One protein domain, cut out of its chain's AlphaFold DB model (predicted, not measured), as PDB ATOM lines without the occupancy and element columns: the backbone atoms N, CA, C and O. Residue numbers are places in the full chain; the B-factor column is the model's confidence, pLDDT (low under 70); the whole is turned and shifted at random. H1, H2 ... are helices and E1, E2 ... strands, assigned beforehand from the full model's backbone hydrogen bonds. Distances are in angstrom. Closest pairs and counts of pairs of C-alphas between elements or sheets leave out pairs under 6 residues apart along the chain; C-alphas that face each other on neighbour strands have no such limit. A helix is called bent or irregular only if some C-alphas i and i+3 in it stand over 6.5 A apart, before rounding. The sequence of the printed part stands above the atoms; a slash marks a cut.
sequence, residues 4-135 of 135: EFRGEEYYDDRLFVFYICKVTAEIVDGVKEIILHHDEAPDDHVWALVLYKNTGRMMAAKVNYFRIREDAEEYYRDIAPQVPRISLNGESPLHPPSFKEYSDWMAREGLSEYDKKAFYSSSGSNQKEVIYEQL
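This is residues 4 to 135 of the 135 residues of an uncharacterized protein of Alcanivorax jadensis T9 (UniProt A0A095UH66). A single antiparallel sheet of five strands, curled like part of a barrel, folds back on itself at the long bent strand E2, and H1 packs along the E5 and E4 leaf. H2 packs on the far part of H1, off the sheet, while the small strand E1 and the short helix H3 lie away from the sheet. The 132 printed residues hold three named helices and six named strands, in the order E1 E2 E3 E4 E5 H1 H2 H3 E6, and the class is mixed, helices and strands. The sheet runs E5 E4 E2 E3 E6. The whole is compact, with a radius of gyration of the C-alphas of 15.6 A and spans of 40 by 34 by 33 A.

Begin at E1, residues 8 to 10, with C-alpha 8 at (73.305, 109.257, 65.060), 6.5 A long. Next, E2 covers residues 16 to 28, 27.9 A from end to end, and bends by 89 degrees at residue 21. Then come E3, residues 31 to 37, 18.9 A; E4, residues 46 to 53, 22.2 A; and E5, residues 60 to 66, 17.1 A. Find C-alpha 69 at (80.952, 85.853, 85.965); from there H1 runs to residue 82, 20.5 A, irregular but only just: C-alphas 78 and 81 are 6.9 A apart. H2 is residues 99 to 109, 15.3 A, and H3 is residues 116 to 119, 5.4 A. E6, residues 128 to 134, 19.8 A, ends with C-alpha 134 at (86.101, 89.309, 61.475).

The strongly twisted sheet is a folded sheet, bent back into two leaves: E5 and E4 face E3 and E6, with E2 as the hinge. Look at N 50 and O 19, 2.8 A, for E4 and E2; at N 26 and O 33, 2.9 A, for the hairpin E2 and E3; at N 34 and O 131, 2.8 A, for E3 and E6; and at N 49 and O 64, 2.9 A, for the hairpin E4 and E5. H1 is on the sheet at a height of 8.7 A, over E4 and along the strands, at 15 degrees to E4 on the local plane; E5, with 2 C-alphas of H1 falling on it, only just misses being under H1 too. The closest C-alphas of E4 and H1, Trp 47 and Arg 69, are 5.7 A apart. H1 touches H2 with residues 77 to 81 alone, closest at the C-alphas of Pro 81 and Tyr 102, 5.6 A; they run the same way at a steep tilt of 69.7 degrees, only just short of about perpendicular. H2 and H3 are not on the sheet, and they are apart. E1 pairs with no named strand, but residues 4 to 5 pair antiparallel with its residues 8 to 9. Every O i to N i+4 pair is within hydrogen-bond range in H2, 8 of 10 are in H1, and H3 is too short for such a pair.

The two C-alphas farthest apart, those of Asp 29 and Arg 108, are 46.2 A apart. The printed part has no cut and ends at the chain's last residue, 135. The link from H1 to H2, residues 83 to 98, is long. The mean pLDDT of the printed part is 91.2, with residues 119 to 126 and residue 135 under 70.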
ATOM      1  N   GLU A   4      71.012 113.695  69.511       96.81
ATOM      2  CA  GLU A   4      71.758 113.616  68.249       96.81
ATOM      3  C   GLU A   4      73.243 113.902  68.496       96.81
ATOM      4  O   GLU A   4      73.604 114.918  69.093       96.81
ATOM      5  N   PHE A   5      74.115 113.006  68.037       97.12
ATOM      6  CA  PHE A   5      75.558 113.186  68.107       97.12
ATOM      7  C   PHE A   5      76.240 112.522  66.911       97.12
ATOM      8  O   PHE A   5      76.061 111.332  66.659       97.12
ATOM      9  N   ARG A   6      77.044 113.296  66.168       95.25
ATOM     10  CA  ARG A   6      77.789 112.840  64.976       95.25
ATOM     11  C   ARG A   6      76.907 112.120  63.933       95.25
ATOM     12  O   ARG A   6      77.373 111.198  63.268       95.25
ATOM     13  N   GLY A   7      75.660 112.569  63.759       94.56
ATOM     14  CA  GLY A   7      74.726 112.019  62.771       94.56
ATOM     15  C   GLY A   7      73.982 110.752  63.207       94.56
ATOM     16  O   GLY A   7      73.339 110.116  62.374       94.56
ATOM     17  N   GLU A   8      74.049 110.381  64.487       95.38
ATOM     18  CA  GLU A   8      73.305 109.257  65.060       95.38
ATOM     19  C   GLU A   8      72.483 109.685  66.277       95.38
ATOM     20  O   GLU A   8      72.844 110.616  66.996       95.38
ATOM     21  N   GLU A   9      71.369 108.988  66.510       96.12
ATOM     22  CA  GLU A   9      70.499 109.211  67.664       96.12
ATOM     23  C   GLU A   9      70.825 108.232  68.793       96.12
ATOM     24  O   GLU A   9      70.732 107.010  68.626       96.12
ATOM     25  N   TYR A  10      71.161 108.790  69.951       95.75
ATOM     26  CA  TYR A  10      71.492 108.065  71.169       95.75
ATOM     27  C   TYR A  10      70.362 108.144  72.194       95.75
ATOM     28  O   TYR A  10      69.623 109.128  72.246       95.75
ATOM     29  N   TYR A  11      70.222 107.107  73.019       94.62
ATOM     30  CA  TYR A  11      69.163 107.044  74.033       94.62
ATOM     31  C   TYR A  11      69.438 107.906  75.267       94.62
ATOM     32  O   TYR A  11      68.497 108.408  75.882       94.62
ATOM     33  N   ASP A  12      70.709 108.083  75.618       95.44
ATOM     34  CA  ASP A  12      71.167 108.929  76.716       95.44
ATOM     35  C   ASP A  12      72.583 109.463  76.433       95.44
ATOM     36  O   ASP A  12      73.111 109.301  75.333       95.44
ATOM     37  N   ASP A  13      73.186 110.144  77.409       96.62
ATOM     38  CA  ASP A  13      74.495 110.790  77.267       96.62
ATOM     39  C   ASP A  13      75.648 109.802  76.997       96.62
ATOM     40  O   ASP A  13      76.697 110.206  76.501       96.62
ATOM     41  N   ARG A  14      75.495 108.507  77.305       97.31
ATOM     42  CA  ARG A  14      76.529 107.484  77.086       97.31
ATOM     43  C   ARG A  14      76.536 107.033  75.632       97.31
ATOM     44  O   ARG A  14      75.498 106.666  75.085       97.31
ATOM     45  N   LEU A  15      77.727 106.935  75.037       97.38
ATOM     46  CA  LEU A  15      77.879 106.369  73.691       97.38
ATOM     47  C   LEU A  15      77.695 104.847  73.653       97.38
ATOM     48  O   LEU A  15      77.339 104.299  72.605       97.38
ATOM     49  N   PHE A  16      77.935 104.169  74.775       97.44
ATOM     50  CA  PHE A  16      77.849 102.718  74.885       97.44
ATOM     51  C   PHE A  16      77.099 102.287  76.144       97.44
ATOM     52  O   PHE A  16      77.116 102.983  77.157       97.44
ATOM     53  N   VAL A  17      76.472 101.119  76.064       96.75
ATOM     54  CA  VAL A  17      75.876 100.392  77.191       96.75
ATOM     55  C   VAL A  17      76.436  98.978  77.233       96.75
ATOM     56  O   VAL A  17      76.946  98.461  76.237       96.75
ATOM     57  N   PHE A  18      76.360  98.360  78.399       97.19
ATOM     58  CA  PHE A  18      77.011  97.095  78.688       97.19
ATOM     59  C   PHE A  18      75.999  95.962  78.844       97.19
ATOM     60  O   PHE A  18      74.862  96.170  79.261       97.19
ATOM     61  N   TYR A  19      76.427  94.739  78.546       95.69
ATOM     62  CA  TYR A  19      75.638  93.541  78.793       95.69
ATOM     63  C   TYR A  19      76.528  92.384  79.240       95.69
ATOM     64  O   TYR A  19      77.386  91.928  78.484       95.69
ATOM     65  N   ILE A  20      76.318  91.898  80.467       96.00
ATOM     66  CA  ILE A  20      76.954  90.667  80.948       96.00
ATOM     67  C   ILE A  20      76.054  89.486  80.601       96.00
ATOM     68  O   ILE A  20      74.909  89.416  81.052       96.00
ATOM     69  N   CYS A  21      76.575  88.543  79.823       94.69
ATOM     70  CA  CYS A  21      75.829  87.367  79.387       94.69
ATOM     71  C   CYS A  21      76.722  86.141  79.209       94.69
ATOM     72  O   CYS A  21      77.946  86.217  79.313       94.69
ATOM     73  N   LYS A  22      76.084  84.995  78.970       95.56
ATOM     74  CA  LYS A  22      76.764  83.748  78.627       95.56
ATOM     75  C   LYS A  22      76.906  83.672  77.115       95.56
ATOM     76  O   LYS A  22      75.942  83.949  76.406       95.56
ATOM     77  N   VAL A  23      78.072  83.272  76.626       95.06
ATOM     78  CA  VAL A  23      78.337  83.168  75.190       95.06
ATOM     79  C   VAL A  23      79.011  81.853  74.833       95.06
ATOM     80  O   VAL A  23      79.792  81.308  75.613       95.06
ATOM     81  N   THR A  24      78.740  81.377  73.625       94.81
ATOM     82  CA  THR A  24      79.558  80.379  72.926       94.81
ATOM     83  C   THR A  24      80.111  81.025  71.664       94.81
ATOM     84  O   THR A  24      79.454  81.890  71.088       94.81
ATOM     85  N   ALA A  25      81.317  80.653  71.244       91.25
ATOM     86  CA  ALA A  25      81.911  81.196  70.029       91.25
ATOM     87  C   ALA A  25      82.571  80.098  69.202       91.25
ATOM     88  O   ALA A  25      83.264  79.240  69.747       91.25
ATOM     89  N   GLU A  26      82.387  80.164  67.892       91.81
ATOM     90  CA  GLU A  26      82.958  79.235  66.924       91.81
ATOM     91  C   GLU A  26      83.500  79.988  65.708       91.81
ATOM     92  O   GLU A  26      83.121  81.127  65.447       91.81
ATOM     93  N   ILE A  27      84.440  79.378  64.985       90.31
ATOM     94  CA  ILE A  27      84.965  79.940  63.738       90.31
ATOM     95  C   ILE A  27      84.328  79.173  62.584       90.31
ATOM     96  O   ILE A  27      84.584  77.980  62.422       90.31
ATOM     97  N   VAL A  28      83.540  79.874  61.774       87.56
ATOM     98  CA  VAL A  28      82.860  79.345  60.587       87.56
ATOM     99  C   VAL A  28      83.293  80.182  59.392       87.56
ATOM    100  O   VAL A  28      83.175  81.403  59.406       87.56
ATOM    101  N   ASP A  29      83.863  79.538  58.372       87.00
ATOM    102  CA  ASP A  29      84.312  80.194  57.134       87.00
ATOM    103  C   ASP A  29      85.224  81.424  57.345       87.00
ATOM    104  O   ASP A  29      85.181  82.400  56.598       87.00
ATOM    105  N   GLY A  30      86.079  81.381  58.374       87.19
ATOM    106  CA  GLY A  30      87.012  82.468  58.703       87.19
ATOM    107  C   GLY A  30      86.381  83.652  59.441       87.19
ATOM    108  O   GLY A  30      87.070  84.631  59.712       87.19
ATOM    109  N   VAL A  31      85.102  83.554  59.802       89.12
ATOM    110  CA  VAL A  31      84.393  84.510  60.655       89.12
ATOM    111  C   VAL A  31      84.172  83.871  62.015       89.12
ATOM    112  O   VAL A  31      83.823  82.695  62.119       89.12
ATOM    113  N   LYS A  32      84.377  84.639  63.080       90.94
ATOM    114  CA  LYS A  32      84.034  84.204  64.425       90.94
ATOM    115  C   LYS A  32      82.566  84.520  64.689       90.94
ATOM    116  O   LYS A  32      82.181  85.685  64.777       90.94
ATOM    117  N   GLU A  33      81.756  83.480  64.804       92.75
ATOM    118  CA  GLU A  33      80.360  83.562  65.210       92.75
ATOM    119  C   GLU A  33      80.279  83.490  66.736       92.75
ATOM    120  O   GLU A  33      80.825  82.581  67.359       92.75
ATOM    121  N   ILE A  34      79.631  84.474  67.352       93.19
ATOM    122  CA  ILE A  34      79.485  84.590  68.802       93.19
ATOM    123  C   ILE A  34      77.995  84.555  69.112       93.19
ATOM    124  O   ILE A  34      77.259  85.478  68.770       93.19
ATOM    125  N   ILE A  35      77.555  83.500  69.786       92.81
ATOM    126  CA  ILE A  35      76.162  83.298  70.163       92.81
ATOM    127  C   ILE A  35      75.989  83.727  71.616       92.81
ATOM    128  O   ILE A  35      76.567  83.127  72.524       92.81
ATOM    129  N   LEU A  36      75.178  84.754  71.837       92.75
ATOM    130  CA  LEU A  36      74.779  85.241  73.149       92.75
ATOM    131  C   LEU A  36      73.551  84.466  73.601       92.75
ATOM    132  O   LEU A  36      72.517  84.465  72.935       92.75
ATOM    133  N   HIS A  37      73.658  83.828  74.760       90.81
ATOM    134  CA  HIS A  37      72.576  83.082  75.386       90.81
ATOM    135  C   HIS A  37      71.978  83.933  76.496       90.81
ATOM    136  O   HIS A  37      72.620  84.220  77.512       90.81
ATOM    137  N   HIS A  38      70.737  84.358  76.291       84.88
ATOM    138  CA  HIS A  38      70.082  85.277  77.204       84.88
ATOM    139  C   HIS A  38      69.534  84.593  78.461       84.88
ATOM    140  O   HIS A  38      69.479  85.242  79.509       84.88
ATOM    141  N   ASP A  39      69.112  83.330  78.367       81.88
ATOM    142  CA  ASP A  39      68.499  82.576  79.467       81.88
ATOM    143  C   ASP A  39      69.318  81.319  79.802       81.88
ATOM    144  O   ASP A  39      70.026  81.284  80.814       81.88
ATOM    145  N   GLU A  40      69.265  80.303  78.937       86.19
ATOM    146  CA  GLU A  40      69.965  79.028  79.109       86.19
ATOM    147  C   GLU A  40      71.121  78.920  78.117       86.19
ATOM    148  O   GLU A  40      70.941  79.131  76.919       86.19
ATOM    149  N   ALA A  41      72.301  78.550  78.615       88.50
ATOM    150  CA  ALA A  41      73.498  78.390  77.799       88.50
ATOM    151  C   ALA A  41      74.034  76.954  77.892       88.50
ATOM    152  O   ALA A  41      73.838  76.318  78.932       88.50
ATOM    153  N   PRO A  42      74.731  76.469  76.851       90.56
ATOM    154  CA  PRO A  42      75.485  75.218  76.885       90.56
ATOM    155  C   PRO A  42      76.497  75.140  78.040       90.56
ATOM    156  O   PRO A  42      76.943  76.166  78.553       90.56
ATOM    157  N   ASP A  43      76.900  73.931  78.435       90.62
ATOM    158  CA  ASP A  43      77.849  73.717  79.544       90.62
ATOM    159  C   ASP A  43      79.248  74.293  79.270       90.62
ATOM    160  O   ASP A  43      79.963  74.658  80.201       90.62
ATOM    161  N   ASP A  44      79.627  74.410  77.999       92.31
ATOM    162  CA  ASP A  44      80.895  74.967  77.525       92.31
ATOM    163  C   ASP A  44      80.856  76.490  77.306       92.31
ATOM    164  O   ASP A  44      81.790  77.062  76.738       92.31
ATOM    165  N   HIS A  45      79.800  77.169  77.769       95.38
ATOM    166  CA  HIS A  45      79.731  78.625  77.711       95.38
ATOM    167  C   HIS A  45      80.860  79.297  78.500       95.38
ATOM    168  O   HIS A  45      81.358  78.802  79.513       95.38
ATOM    169  N   VAL A  46      81.180  80.513  78.075       96.00
ATOM    170  CA  VAL A  46      81.971  81.470  78.850       96.00
ATOM    171  C   VAL A  46      81.110  82.681  79.197       96.00
ATOM    172  O   VAL A  46      80.028  82.874  78.639       96.00
ATOM    173  N   TRP A  47      81.569  83.505  80.131       96.88
ATOM    174  CA  TRP A  47      80.943  84.795  80.402       96.88
ATOM    175  C   TRP A  47      81.506  85.847  79.459       96.88
ATOM    176  O   TRP A  47      82.671  85.792  79.070       96.88
ATOM    177  N   ALA A  48      80.690  86.822  79.085       96.62
ATOM    178  CA  ALA A  48      81.139  87.947  78.293       96.62
ATOM    179  C   ALA A  48      80.541  89.257  78.782       96.62
ATOM    180  O   ALA A  48      79.407  89.293  79.255       96.62
ATOM    181  N   LEU A  49      81.312  90.328  78.607       97.25
ATOM    182  CA  LEU A  49      80.850  91.704  78.681       97.25
ATOM    183  C   LEU A  49      80.794  92.265  77.261       97.25
ATOM    184  O   LEU A  49      81.834  92.523  76.640       97.25
ATOM    185  N   VAL A  50      79.579  92.440  76.758       96.12
ATOM    186  CA  VAL A  50      79.301  92.992  75.435       96.12
ATOM    187  C   VAL A  50      79.063  94.489  75.565       96.12
ATOM    188  O   VAL A  50      78.326  94.934  76.444       96.12
ATOM    189  N   LEU A  51      79.716  95.266  74.709       96.00
ATOM    190  CA  LEU A  51      79.514  96.705  74.589       96.00
ATOM    191  C   LEU A  51      78.641  96.955  73.370       96.00
ATOM    192  O   LEU A  51      79.043  96.647  72.249       96.00
ATOM    193  N   TYR A  52      77.486  97.561  73.591       94.94
ATOM    194  CA  TYR A  52      76.571  97.985  72.544       94.94
ATOM    195  C   TYR A  52      76.641  99.485  72.360       94.94
ATOM    196  O   TYR A  52      76.689 100.239  73.329       94.94
ATOM    197  N   LYS A  53      76.596  99.937  71.110       95.00
ATOM    198  CA  LYS A  53      76.395 101.350  70.815       95.00
ATOM    199  C   LYS A  53      74.985 101.752  71.238       95.00
ATOM    200  O   LYS A  53      74.026 101.154  70.751       95.00
ATOM    201  N   ASN A  54      74.865 102.771  72.089       95.31
ATOM    202  CA  ASN A  54      73.615 103.169  72.748       95.31
ATOM    203  C   ASN A  54      72.652 103.929  71.813       95.31
ATOM    204  O   ASN A  54      72.251 105.060  72.074       95.31
ATOM    205  N   THR A  55      72.331 103.310  70.682       93.00
ATOM    206  CA  THR A  55      71.550 103.859  69.567       93.00
ATOM    207  C   THR A  55      70.393 102.926  69.246       93.00
ATOM    208  O   THR A  55      70.408 101.763  69.648       93.00
ATOM    209  N   GLY A  56      69.445 103.382  68.423       85.62
ATOM    210  CA  GLY A  56      68.274 102.599  68.002       85.62
ATOM    211  C   GLY A  56      68.549 101.184  67.476       85.62
ATOM    212  O   GLY A  56      67.678 100.323  67.536       85.62
ATOM    213  N   ARG A  57      69.754 100.935  66.951       82.88
ATOM    214  CA  ARG A  57      70.149  99.638  66.390       82.88
ATOM    215  C   ARG A  57      70.809  98.698  67.396       82.88
ATOM    216  O   ARG A  57      70.954  97.534  67.057       82.88
ATOM    217  N   MET A  58      71.254  99.205  68.552       85.88
ATOM    218  CA  MET A  58      72.054  98.469  69.542       85.88
ATOM    219  C   MET A  58      73.105  97.567  68.881       85.88
ATOM    220  O   MET A  58      73.110  96.355  69.047       85.88
ATOM    221  N   MET A  59      73.984  98.154  68.065       88.00
ATOM    222  CA  MET A  59      75.031  97.379  67.393       88.00
ATOM    223  C   MET A  59      76.134  97.027  68.389       88.00
ATOM    224  O   MET A  59      76.674  97.923  69.048       88.00
ATOM    225  N   ALA A  60      76.487  95.746  68.475       91.44
ATOM    226  CA  ALA A  60      77.626  95.307  69.265       91.44
ATOM    227  C   ALA A  60      78.921  95.906  68.699       91.44
ATOM    228  O   ALA A  60      79.230  95.767  67.517       91.44
ATOM    229  N   ALA A  61      79.667  96.600  69.551       92.06
ATOM    230  CA  ALA A  61      80.933  97.240  69.214       92.06
ATOM    231  C   ALA A  61      82.137  96.407  69.671       92.06
ATOM    232  O   ALA A  61      83.194  96.460  69.045       92.06
ATOM    233  N   LYS A  62      82.000  95.674  70.783       93.19
ATOM    234  CA  LYS A  62      83.072  94.843  71.339       93.19
ATOM    235  C   LYS A  62      82.515  93.743  72.234       93.19
ATOM    236  O   LYS A  62      81.555  93.973  72.967       93.19
ATOM    237  N   VAL A  63      83.184  92.593  72.244       94.75
ATOM    238  CA  VAL A  63      82.937  91.496  73.186       94.75
ATOM    239  C   VAL A  63      84.222  91.219  73.967       94.75
ATOM    240  O   VAL A  63      85.282  91.020  73.379       94.75
ATOM    241  N   ASN A  64      84.150  91.229  75.299       96.12
ATOM    242  CA  ASN A  64      85.249  90.798  76.169       96.12
ATOM    243  C   ASN A  64      84.846  89.485  76.842       96.12
ATOM    244  O   ASN A  64      83.739  89.405  77.368       96.12
ATOM    245  N   TYR A  65      85.725  88.484  76.828       96.12
ATOM    246  CA  TYR A  65      85.433  87.134  77.315       96.12
ATOM    247  C   TYR A  65      86.072  86.877  78.678       96.12
ATOM    248  O   TYR A  65      87.207  87.281  78.924       96.12
ATOM    249  N   PHE A  66      85.359  86.145  79.524       97.06
ATOM    250  CA  PHE A  66      85.726  85.833  80.899       97.06
ATOM    251  C   PHE A  66      85.378  84.387  81.220       97.06
ATOM    252  O   PHE A  66      84.369  83.848  80.763       97.06
ATOM    253  N   ARG A  67      86.204  83.746  82.044       94.56
ATOM    254  CA  ARG A  67      85.961  82.360  82.451       94.56
ATOM    255  C   ARG A  67      84.814  82.253  83.454       94.56
ATOM    256  O   ARG A  67      84.035  81.309  83.388       94.56
ATOM    257  N   ILE A  68      84.734  83.204  84.379       96.19
ATOM    258  CA  ILE A  68      83.712  83.259  85.425       96.19
ATOM    259  C   ILE A  68      83.005  84.614  85.400       96.19
ATOM    260  O   ILE A  68      83.518  85.590  84.849       96.19
ATOM    261  N   ARG A  69      81.804  84.660  85.976       96.62
ATOM    262  CA  ARG A  69      80.952  85.853  85.965       96.62
ATOM    263  C   ARG A  69      81.575  86.995  86.755       96.62
ATOM    264  O   ARG A  69      81.463  88.151  86.365       96.62
ATOM    265  N   GLU A  70      82.203  86.654  87.870       98.06
ATOM    266  CA  GLU A  70      82.768  87.585  88.836       98.06
ATOM    267  C   GLU A  70      83.847  88.460  88.188       98.06
ATOM    268  O   GLU A  70      83.827  89.674  88.377       98.06
ATOM    269  N   ASP A  71      84.694  87.875  87.334       98.00
ATOM    270  CA  ASP A  71      85.715  88.602  86.568       98.00
ATOM    271  C   ASP A  71      85.078  89.598  85.583       98.00
ATOM    272  O   ASP A  71      85.548  90.727  85.433       98.00
ATOM    273  N   ALA A  72      83.981  89.204  84.925       97.75
ATOM    274  CA  ALA A  72      83.250  90.084  84.012       97.75
ATOM    275  C   ALA A  72      82.616  91.268  84.760       97.75
ATOM    276  O   ALA A  72      82.625  92.397  84.267       97.75
ATOM    277  N   GLU A  73      82.075  91.021  85.955       98.06
ATOM    278  CA  GLU A  73      81.512  92.061  86.814       98.06
ATOM    279  C   GLU A  73      82.587  92.998  87.372       98.06
ATOM    280  O   GLU A  73      82.360  94.204  87.436       98.06
ATOM    281  N   GLU A  74      83.748  92.477  87.771       98.12
ATOM    282  CA  GLU A  74      84.880  93.294  88.215       98.12
ATOM    283  C   GLU A  74      85.378  94.200  87.089       98.12
ATOM    284  O   GLU A  74      85.490  95.412  87.277       98.12
ATOM    285  N   TYR A  75      85.565  93.641  85.893       98.06
ATOM    286  CA  TYR A  75      85.962  94.418  84.727       98.06
ATOM    287  C   TYR A  75      84.915  95.476  84.352       98.06
ATOM    288  O   TYR A  75      85.261  96.622  84.077       98.06
ATOM    289  N   TYR A  76      83.622  95.137  84.407       98.12
ATOM    290  CA  TYR A  76      82.542  96.109  84.215       98.12
ATOM    291  C   TYR A  76      82.624  97.273  85.213       98.12
ATOM    292  O   TYR A  76      82.495  98.429  84.809       98.12
ATOM    293  N   ARG A  77      82.873  96.989  86.499       98.19
ATOM    294  CA  ARG A  77      82.992  98.029  87.535       98.19
ATOM    295  C   ARG A  77      84.142  98.999  87.264       98.19
ATOM    296  O   ARG A  77      84.013 100.174  87.601       98.19
ATOM    297  N   ASP A  78      85.223  98.518  86.658       97.19
ATOM    298  CA  ASP A  78      86.376  99.335  86.282       97.19
ATOM    299  C   ASP A  78      86.091 100.213  85.051       97.19
ATOM    300  O   ASP A  78      86.372 101.414  85.052       97.19
ATOM    301  N   ILE A  79      85.481  99.649  84.004       97.12
ATOM    302  CA  ILE A  79      85.340 100.354  82.721       97.12
ATOM    303  C   ILE A  79      84.076 101.209  82.603       97.12
ATOM    304  O   ILE A  79      84.087 102.207  81.882       97.12
ATOM    305  N   ALA A  80      82.973 100.847  83.266       97.38
ATOM    306  CA  ALA A  80      81.690 101.530  83.080       97.38
ATOM    307  C   ALA A  80      81.736 103.027  83.438       97.38
ATOM    308  O   ALA A  80      81.236 103.840  82.655       97.38
ATOM    309  N   PRO A  81      82.414 103.455  84.525       97.88
ATOM    310  CA  PRO A  81      82.582 104.877  84.827       97.88
ATOM    311  C   PRO A  81      83.349 105.661  83.754       97.88
ATOM    312  O   PRO A  81      83.203 106.882  83.665       97.88
ATOM    313  N   GLN A  82      84.142 104.964  82.937       97.75
ATOM    314  CA  GLN A  82      84.967 105.519  81.865       97.75
ATOM    315  C   GLN A  82      84.220 105.605  80.528       97.75
ATOM    316  O   GLN A  82      84.812 106.015  79.528       97.75
ATOM    317  N   VAL A  83      82.940 105.216  80.477       97.38
ATOM    318  CA  VAL A  83      82.163 105.210  79.235       97.38
ATOM    319  C   VAL A  83      82.197 106.591  78.559       97.38
ATOM    320  O   VAL A  83      81.932 107.597  79.226       97.38
ATOM    321  N   PRO A  84      82.531 106.665  77.257       97.75
ATOM    322  CA  PRO A  84      82.503 107.917  76.517       97.75
ATOM    323  C   PRO A  84      81.124 108.574  76.524       97.75
ATOM    324  O   PRO A  84      80.102 107.881  76.437       97.75
ATOM    325  N   ARG A  85      81.095 109.909  76.598       97.31
ATOM    326  CA  ARG A  85      79.848 110.679  76.735       97.31
ATOM    327  C   ARG A  85      79.694 111.762  75.683       97.31
ATOM    328  O   ARG A  85      80.666 112.424  75.323       97.31
ATOM    329  N   ILE A  86      78.463 111.999  75.244       97.81
ATOM    330  CA  ILE A  86      78.109 113.052  74.285       97.81
ATOM    331  C   ILE A  86      78.452 114.430  74.856       97.81
ATOM    332  O   ILE A  86      79.093 115.235  74.181       97.81
ATOM    333  N   SER A  87      78.118 114.669  76.125       96.69
ATOM    334  CA  SER A  87      78.454 115.887  76.873       96.69
ATOM    335  C   SER A  87      79.959 116.175  76.947       96.69
ATOM    336  O   SER A  87      80.363 117.319  77.148       96.69
ATOM    337  N   LEU A  88      80.792 115.154  76.728       97.12
ATOM    338  CA  LEU A  88      82.251 115.229  76.673       97.12
ATOM    339  C   LEU A  88      82.782 115.143  75.231       97.12
ATOM    340  O   LEU A  88      83.912 114.721  75.007       97.12
ATOM    341  N   ASN A  89      81.967 115.518  74.240       97.12
ATOM    342  CA  ASN A  89      82.292 115.442  72.812       97.12
ATOM    343  C   ASN A  89      82.674 114.025  72.335       97.12
ATOM    344  O   ASN A  89      83.435 113.848  71.378       97.12
ATOM    345  N   GLY A  90      82.104 113.007  72.979       96.94
ATOM    346  CA  GLY A  90      82.345 111.598  72.692       96.94
ATOM    347  C   GLY A  90      83.625 111.038  73.304       96.94
ATOM    348  O   GLY A  90      84.036 109.952  72.905       96.94
ATOM    349  N   GLU A  91      84.240 111.750  74.247       97.88
ATOM    350  CA  GLU A  91      85.418 111.299  74.986       97.88
ATOM    351  C   GLU A  91      85.033 110.672  76.334       97.88
ATOM    352  O   GLU A  91      83.954 110.919  76.888       97.88
ATOM    353  N   SER A  92      85.937 109.858  76.876       97.25
ATOM    354  CA  SER A  92      85.847 109.360  78.251       97.25
ATOM    355  C   SER A  92      86.104 110.487  79.262       97.25
ATOM    356  O   SER A  92      86.902 111.389  78.991       97.25
ATOM    357  N   PRO A  93      85.487 110.449  80.459       96.50
ATOM    358  CA  PRO A  93      85.824 111.384  81.528       96.50
ATOM    359  C   PRO A  93      87.322 111.331  81.862       96.50
ATOM    360  O   PRO A  93      87.850 110.262  82.148       96.50
ATOM    361  N   LEU A  94      87.999 112.486  81.881       95.56
ATOM    362  CA  LEU A  94      89.425 112.573  82.241       95.56
ATOM    363  C   LEU A  94      89.696 112.063  83.667       95.56
ATOM    364  O   LEU A  94      90.733 111.467  83.947       95.56
ATOM    365  N   HIS A  95      88.738 112.305  84.561       95.50
ATOM    366  CA  HIS A  95      88.712 111.782  85.919       95.50
ATOM    367  C   HIS A  95      87.411 110.992  86.089       95.50
ATOM    368  O   HIS A  95      86.391 111.577  86.466       95.50
ATOM    369  N   PRO A  96      87.410 109.694  85.734       95.75
ATOM    370  CA  PRO A  96      86.240 108.846  85.895       95.75
ATOM    371  C   PRO A  96      85.786 108.836  87.359       95.75
ATOM    372  O   PRO A  96      86.633 108.772  88.255       95.75
ATOM    373  N   PRO A  97      84.471 108.909  87.623       96.06
ATOM    374  CA  PRO A  97      83.965 108.755  88.978       96.06
ATOM    375  C   PRO A  97      84.244 107.335  89.484       96.06
ATOM    376  O   PRO A  97      84.474 106.409  88.703       96.06
ATOM    377  N   SER A  98      84.167 107.128  90.796       98.00
ATOM    378  CA  SER A  98      84.124 105.767  91.334       98.00
ATOM    379  C   SER A  98      82.909 105.011  90.786       98.00
ATOM    380  O   SER A  98      81.888 105.606  90.424       98.00
ATOM    381  N   PHE A  99      82.965 103.677  90.789       97.75
ATOM    382  CA  PHE A  99      81.819 102.868  90.367       97.75
ATOM    383  C   PHE A  99      80.547 103.178  91.170       97.75
ATOM    384  O   PHE A  99      79.449 103.194  90.618       97.75
ATOM    385  N   LYS A 100      80.689 103.488  92.465       98.06
ATOM    386  CA  LYS A 100      79.556 103.882  93.305       98.06
ATOM    387  C   LYS A 100      78.910 105.173  92.798       98.06
ATOM    388  O   LYS A 100      77.700 105.215  92.632       98.06
ATOM    389  N   GLU A 101      79.705 106.203  92.535       98.00
ATOM    390  CA  GLU A 101      79.206 107.482  92.018       98.00
ATOM    391  C   GLU A 101      78.588 107.335  90.622       98.00
ATOM    392  O   GLU A 101      77.559 107.948  90.342       98.00
ATOM    393  N   TYR A 102      79.172 106.493  89.761       97.44
ATOM    394  CA  TYR A 102      78.580 106.131  88.472       97.44
ATOM    395  C   TYR A 102      77.211 105.459  88.651       97.44
ATOM    396  O   TYR A 102      76.237 105.876  88.026       97.44
ATOM    397  N   SER A 103      77.111 104.472  89.544       97.06
ATOM    398  CA  SER A 103      75.859 103.768  89.833       97.06
ATOM    399  C   SER A 103      74.798 104.694  90.437       97.06
ATOM    400  O   SER A 103      73.626 104.601  90.072       97.06
ATOM    401  N   ASP A 104      75.193 105.599  91.337       97.94
ATOM    402  CA  ASP A 104      74.299 106.596  91.932       97.94
ATOM    403  C   ASP A 104      73.782 107.577  90.863       97.94
ATOM    404  O   ASP A 104      72.603 107.935  90.858       97.94
ATOM    405  N   TRP A 105      74.647 107.989  89.929       96.38
ATOM    406  CA  TRP A 105      74.261 108.810  88.783       96.38
ATOM    407  C   TRP A 105      73.273 108.081  87.867       96.38
ATOM    408  O   TRP A 105      72.215 108.637  87.583       96.38
ATOM    409  N   MET A 106      73.553 106.833  87.473       96.56
ATOM    410  CA  MET A 106      72.624 106.040  86.657       96.56
ATOM    411  C   MET A 106      71.242 105.939  87.304       96.56
ATOM    412  O   MET A 106      70.234 106.168  86.639       96.56
ATOM    413  N   ALA A 107      71.191 105.645  88.606       96.75
ATOM    414  CA  ALA A 107      69.938 105.534  89.343       96.75
ATOM    415  C   ALA A 107      69.172 106.866  89.398       96.75
ATOM    416  O   ALA A 107      67.956 106.881  89.217       96.75
ATOM    417  N   ARG A 108      69.873 107.986  89.619       97.00
ATOM    418  CA  ARG A 108      69.268 109.327  89.654       97.00
ATOM    419  C   ARG A 108      68.686 109.742  88.304       97.00
ATOM    420  O   ARG A 108      67.609 110.326  88.273       97.00
ATOM    421  N   GLU A 109      69.384 109.433  87.217       94.38
ATOM    422  CA  GLU A 109      68.950 109.755  85.853       94.38
ATOM    423  C   GLU A 109      67.950 108.724  85.285       94.38
ATOM    424  O   GLU A 109      67.454 108.889  84.172       94.38
ATOM    425  N   GLY A 110      67.636 107.656  86.032       94.81
ATOM    426  CA  GLY A 110      66.742 106.586  85.576       94.81
ATOM    427  C   GLY A 110      67.312 105.773  84.408       94.81
ATOM    428  O   GLY A 110      66.552 105.231  83.607       94.81
ATOM    429  N   LEU A 111      68.639 105.710  84.293       94.12
ATOM    430  CA  LEU A 111      69.342 105.002  83.229       94.12
ATOM    431  C   LEU A 111      69.483 103.521  83.562       94.12
ATOM    432  O   LEU A 111      69.575 103.117  84.720       94.12
ATOM    433  N   SER A 112      69.534 102.697  82.524       92.12
ATOM    434  CA  SER A 112      69.774 101.261  82.638       92.12
ATOM    435  C   SER A 112      70.816 100.821  81.619       92.12
ATOM    436  O   SER A 112      71.044 101.489  80.609       92.12
ATOM    437  N   GLU A 113      71.492  99.720  81.922       94.25
ATOM    438  CA  GLU A 113      72.303  99.010  80.936       94.25
ATOM    439  C   GLU A 113      71.406  98.273  79.927       94.25
ATOM    440  O   GLU A 113      70.177  98.349  80.014       94.25
ATOM    441  N   TYR A 114      72.004  97.586  78.949       89.44
ATOM    442  CA  TYR A 114      71.250  96.886  77.910       89.44
ATOM    443  C   TYR A 114      70.242  95.899  78.518       89.44
ATOM    444  O   TYR A 114      70.612  94.968  79.240       89.44
ATOM    445  N   ASP A 115      68.962  96.088  78.193       83.69
ATOM    446  CA  ASP A 115      67.884  95.177  78.564       83.69
ATOM    447  C   ASP A 115      67.374  94.437  77.328       83.69
ATOM    448  O   ASP A 115      66.607  94.970  76.526       83.69
ATOM    449  N   LYS A 116      67.745  93.161  77.217       76.75
ATOM    450  CA  LYS A 116      67.254  92.248  76.176       76.75
ATOM    451  C   LYS A 116      65.724  92.249  76.039       76.75
ATOM    452  O   LYS A 116      65.212  92.100  74.934       76.75
ATOM    453  N   LYS A 117      64.969  92.439  77.131       73.81
ATOM    454  CA  LYS A 117      63.495  92.405  77.102       73.81
ATOM    455  C   LYS A 117      62.903  93.601  76.365       73.81
ATOM    456  O   LYS A 117      61.770  93.515  75.901       73.81
ATOM    457  N   ALA A 118      63.653  94.697  76.253       70.81
ATOM    458  CA  ALA A 118      63.249  95.852  75.465       70.81
ATOM    459  C   ALA A 118      63.316  95.574  73.951       70.81
ATOM    460  O   ALA A 118      62.587  96.207  73.190       70.81
ATOM    461  N   PHE A 119      64.151  94.619  73.519       67.81
ATOM    462  CA  PHE A 119      64.426  94.350  72.102       67.81
ATOM    463  C   PHE A 119      63.802  93.055  71.588       67.81
ATOM    464  O   PHE A 119      63.426  92.975  70.419       67.81
ATOM    465  N   TYR A 120      63.622  92.063  72.455       65.44
ATOM    466  CA  TYR A 120      63.008  90.801  72.081       65.44
ATOM    467  C   TYR A 120      61.620  90.657  72.715       65.44
ATOM    468  O   TYR A 120      61.465  90.609  73.935       65.44
ATOM    469  N   SER A 121      60.581  90.562  71.877       55.22
ATOM    470  CA  SER A 121      59.207  90.319  72.329       55.22
ATOM    471  C   SER A 121      59.112  89.004  73.111       55.22
ATOM    472  O   SER A 121      59.709  88.004  72.711       55.22
ATOM    473  N   SER A 122      58.306  88.978  74.168       55.19
ATOM    474  CA  SER A 122      58.122  87.898  75.156       55.19
ATOM    475  C   SER A 122      57.558  86.562  74.628       55.19
ATOM    476  O   SER A 122      57.103  85.731  75.410       55.19
ATOM    477  N   SER A 123      57.572  86.323  73.316       55.56
ATOM    478  CA  SER A 123      56.908  85.180  72.673       55.56
ATOM    479  C   SER A 123      57.835  84.016  72.293       55.56
ATOM    480  O   SER A 123      57.377  83.089  71.632       55.56
ATOM    481  N   GLY A 124      59.108  84.017  72.706       56.84
ATOM    482  CA  GLY A 124      60.039  82.908  72.455       56.84
ATOM    483  C   GLY A 124      60.805  82.492  73.710       56.84
ATOM    484  O   GLY A 124      61.302  83.345  74.438       56.84
ATOM    485  N   SER A 125      60.901  81.185  73.964       59.94
ATOM    486  CA  SER A 125      61.755  80.615  75.013       59.94
ATOM    487  C   SER A 125      63.212  80.537  74.545       59.94
ATOM    488  O   SER A 125      63.455  80.058  73.438       59.94
ATOM    489  N   ASN A 126      64.160  80.936  75.399       65.19
ATOM    490  CA  ASN A 126      65.609  80.861  75.177       65.19
ATOM    491  C   ASN A 126      66.105  81.630  73.938       65.19
ATOM    492  O   ASN A 126      66.674  81.063  73.002       65.19
ATOM    493  N   GLN A 127      65.846  82.936  73.928       76.19
ATOM    494  CA  GLN A 127      66.286  83.820  72.852       76.19
ATOM    495  C   GLN A 127      67.811  83.922  72.811       76.19
ATOM    496  O   GLN A 127      68.485  83.892  73.845       76.19
ATOM    497  N   LYS A 128      68.339  84.061  71.595       80.50
ATOM    498  CA  LYS A 128      69.768  84.186  71.334       80.50
ATOM    499  C   LYS A 128      70.025  85.334  70.370       80.50
ATOM    500  O   LYS A 128      69.197  85.610  69.500       80.50
ATOM    501  N   GLU A 129      71.188  85.943  70.508       85.81
ATOM    502  CA  GLU A 129      71.712  86.948  69.586       85.81
ATOM    503  C   GLU A 129      73.009  86.419  68.975       85.81
ATOM    504  O   GLU A 129      73.770  85.725  69.649       85.81
ATOM    505  N   VAL A 130      73.251  86.709  67.699       86.75
ATOM    506  CA  VAL A 130      74.462  86.278  66.998       86.75
ATOM    507  C   VAL A 130      75.250  87.509  66.579       86.75
ATOM    508  O   VAL A 130      74.728  88.379  65.880       86.75
ATOM    509  N   ILE A 131      76.508  87.576  67.007       89.56
ATOM    510  CA  ILE A 131      77.470  88.607  66.621       89.56
ATOM    511  C   ILE A 131      78.522  87.957  65.725       89.56
ATOM    512  O   ILE A 131      79.076  86.914  66.065       89.56
ATOM    513  N   TYR A 132      78.823  88.603  64.602       87.19
ATOM    514  CA  TYR A 132      79.881  88.182  63.687       87.19
ATOM    515  C   TYR A 132      81.102  89.090  63.850       87.19
ATOM    516  O   TYR A 132      81.007  90.302  63.653       87.19
ATOM    517  N   GLU A 133      82.249  88.507  64.186       85.25
ATOM    518  CA  GLU A 133      83.535  89.195  64.338       85.25
ATOM    519  C   GLU A 133      84.504  88.700  63.250       85.25
ATOM    520  O   GLU A 133      84.707  87.498  63.076       85.25
ATOM    521  N   GLN A 134      85.068  89.628  62.470       80.81
ATOM    522  CA  GLN A 134      86.101  89.309  61.475       80.81
ATOM    523  C   GLN A 134      87.432  89.049  62.197       80.81
ATOM    524  O   GLN A 134      87.774  89.801  63.112       80.81
ATOM    525  N   LEU A 135      88.146  87.989  61.799       69.06
ATOM    526  CA  LEU A 135      89.435  87.582  62.380       69.06
ATOM    527  C   LEU A 135      90.612  88.459  61.929       69.06
ATOM    528  O   LEU A 135      90.609  88.918  60.763       69.06
TER     529      LEU A 135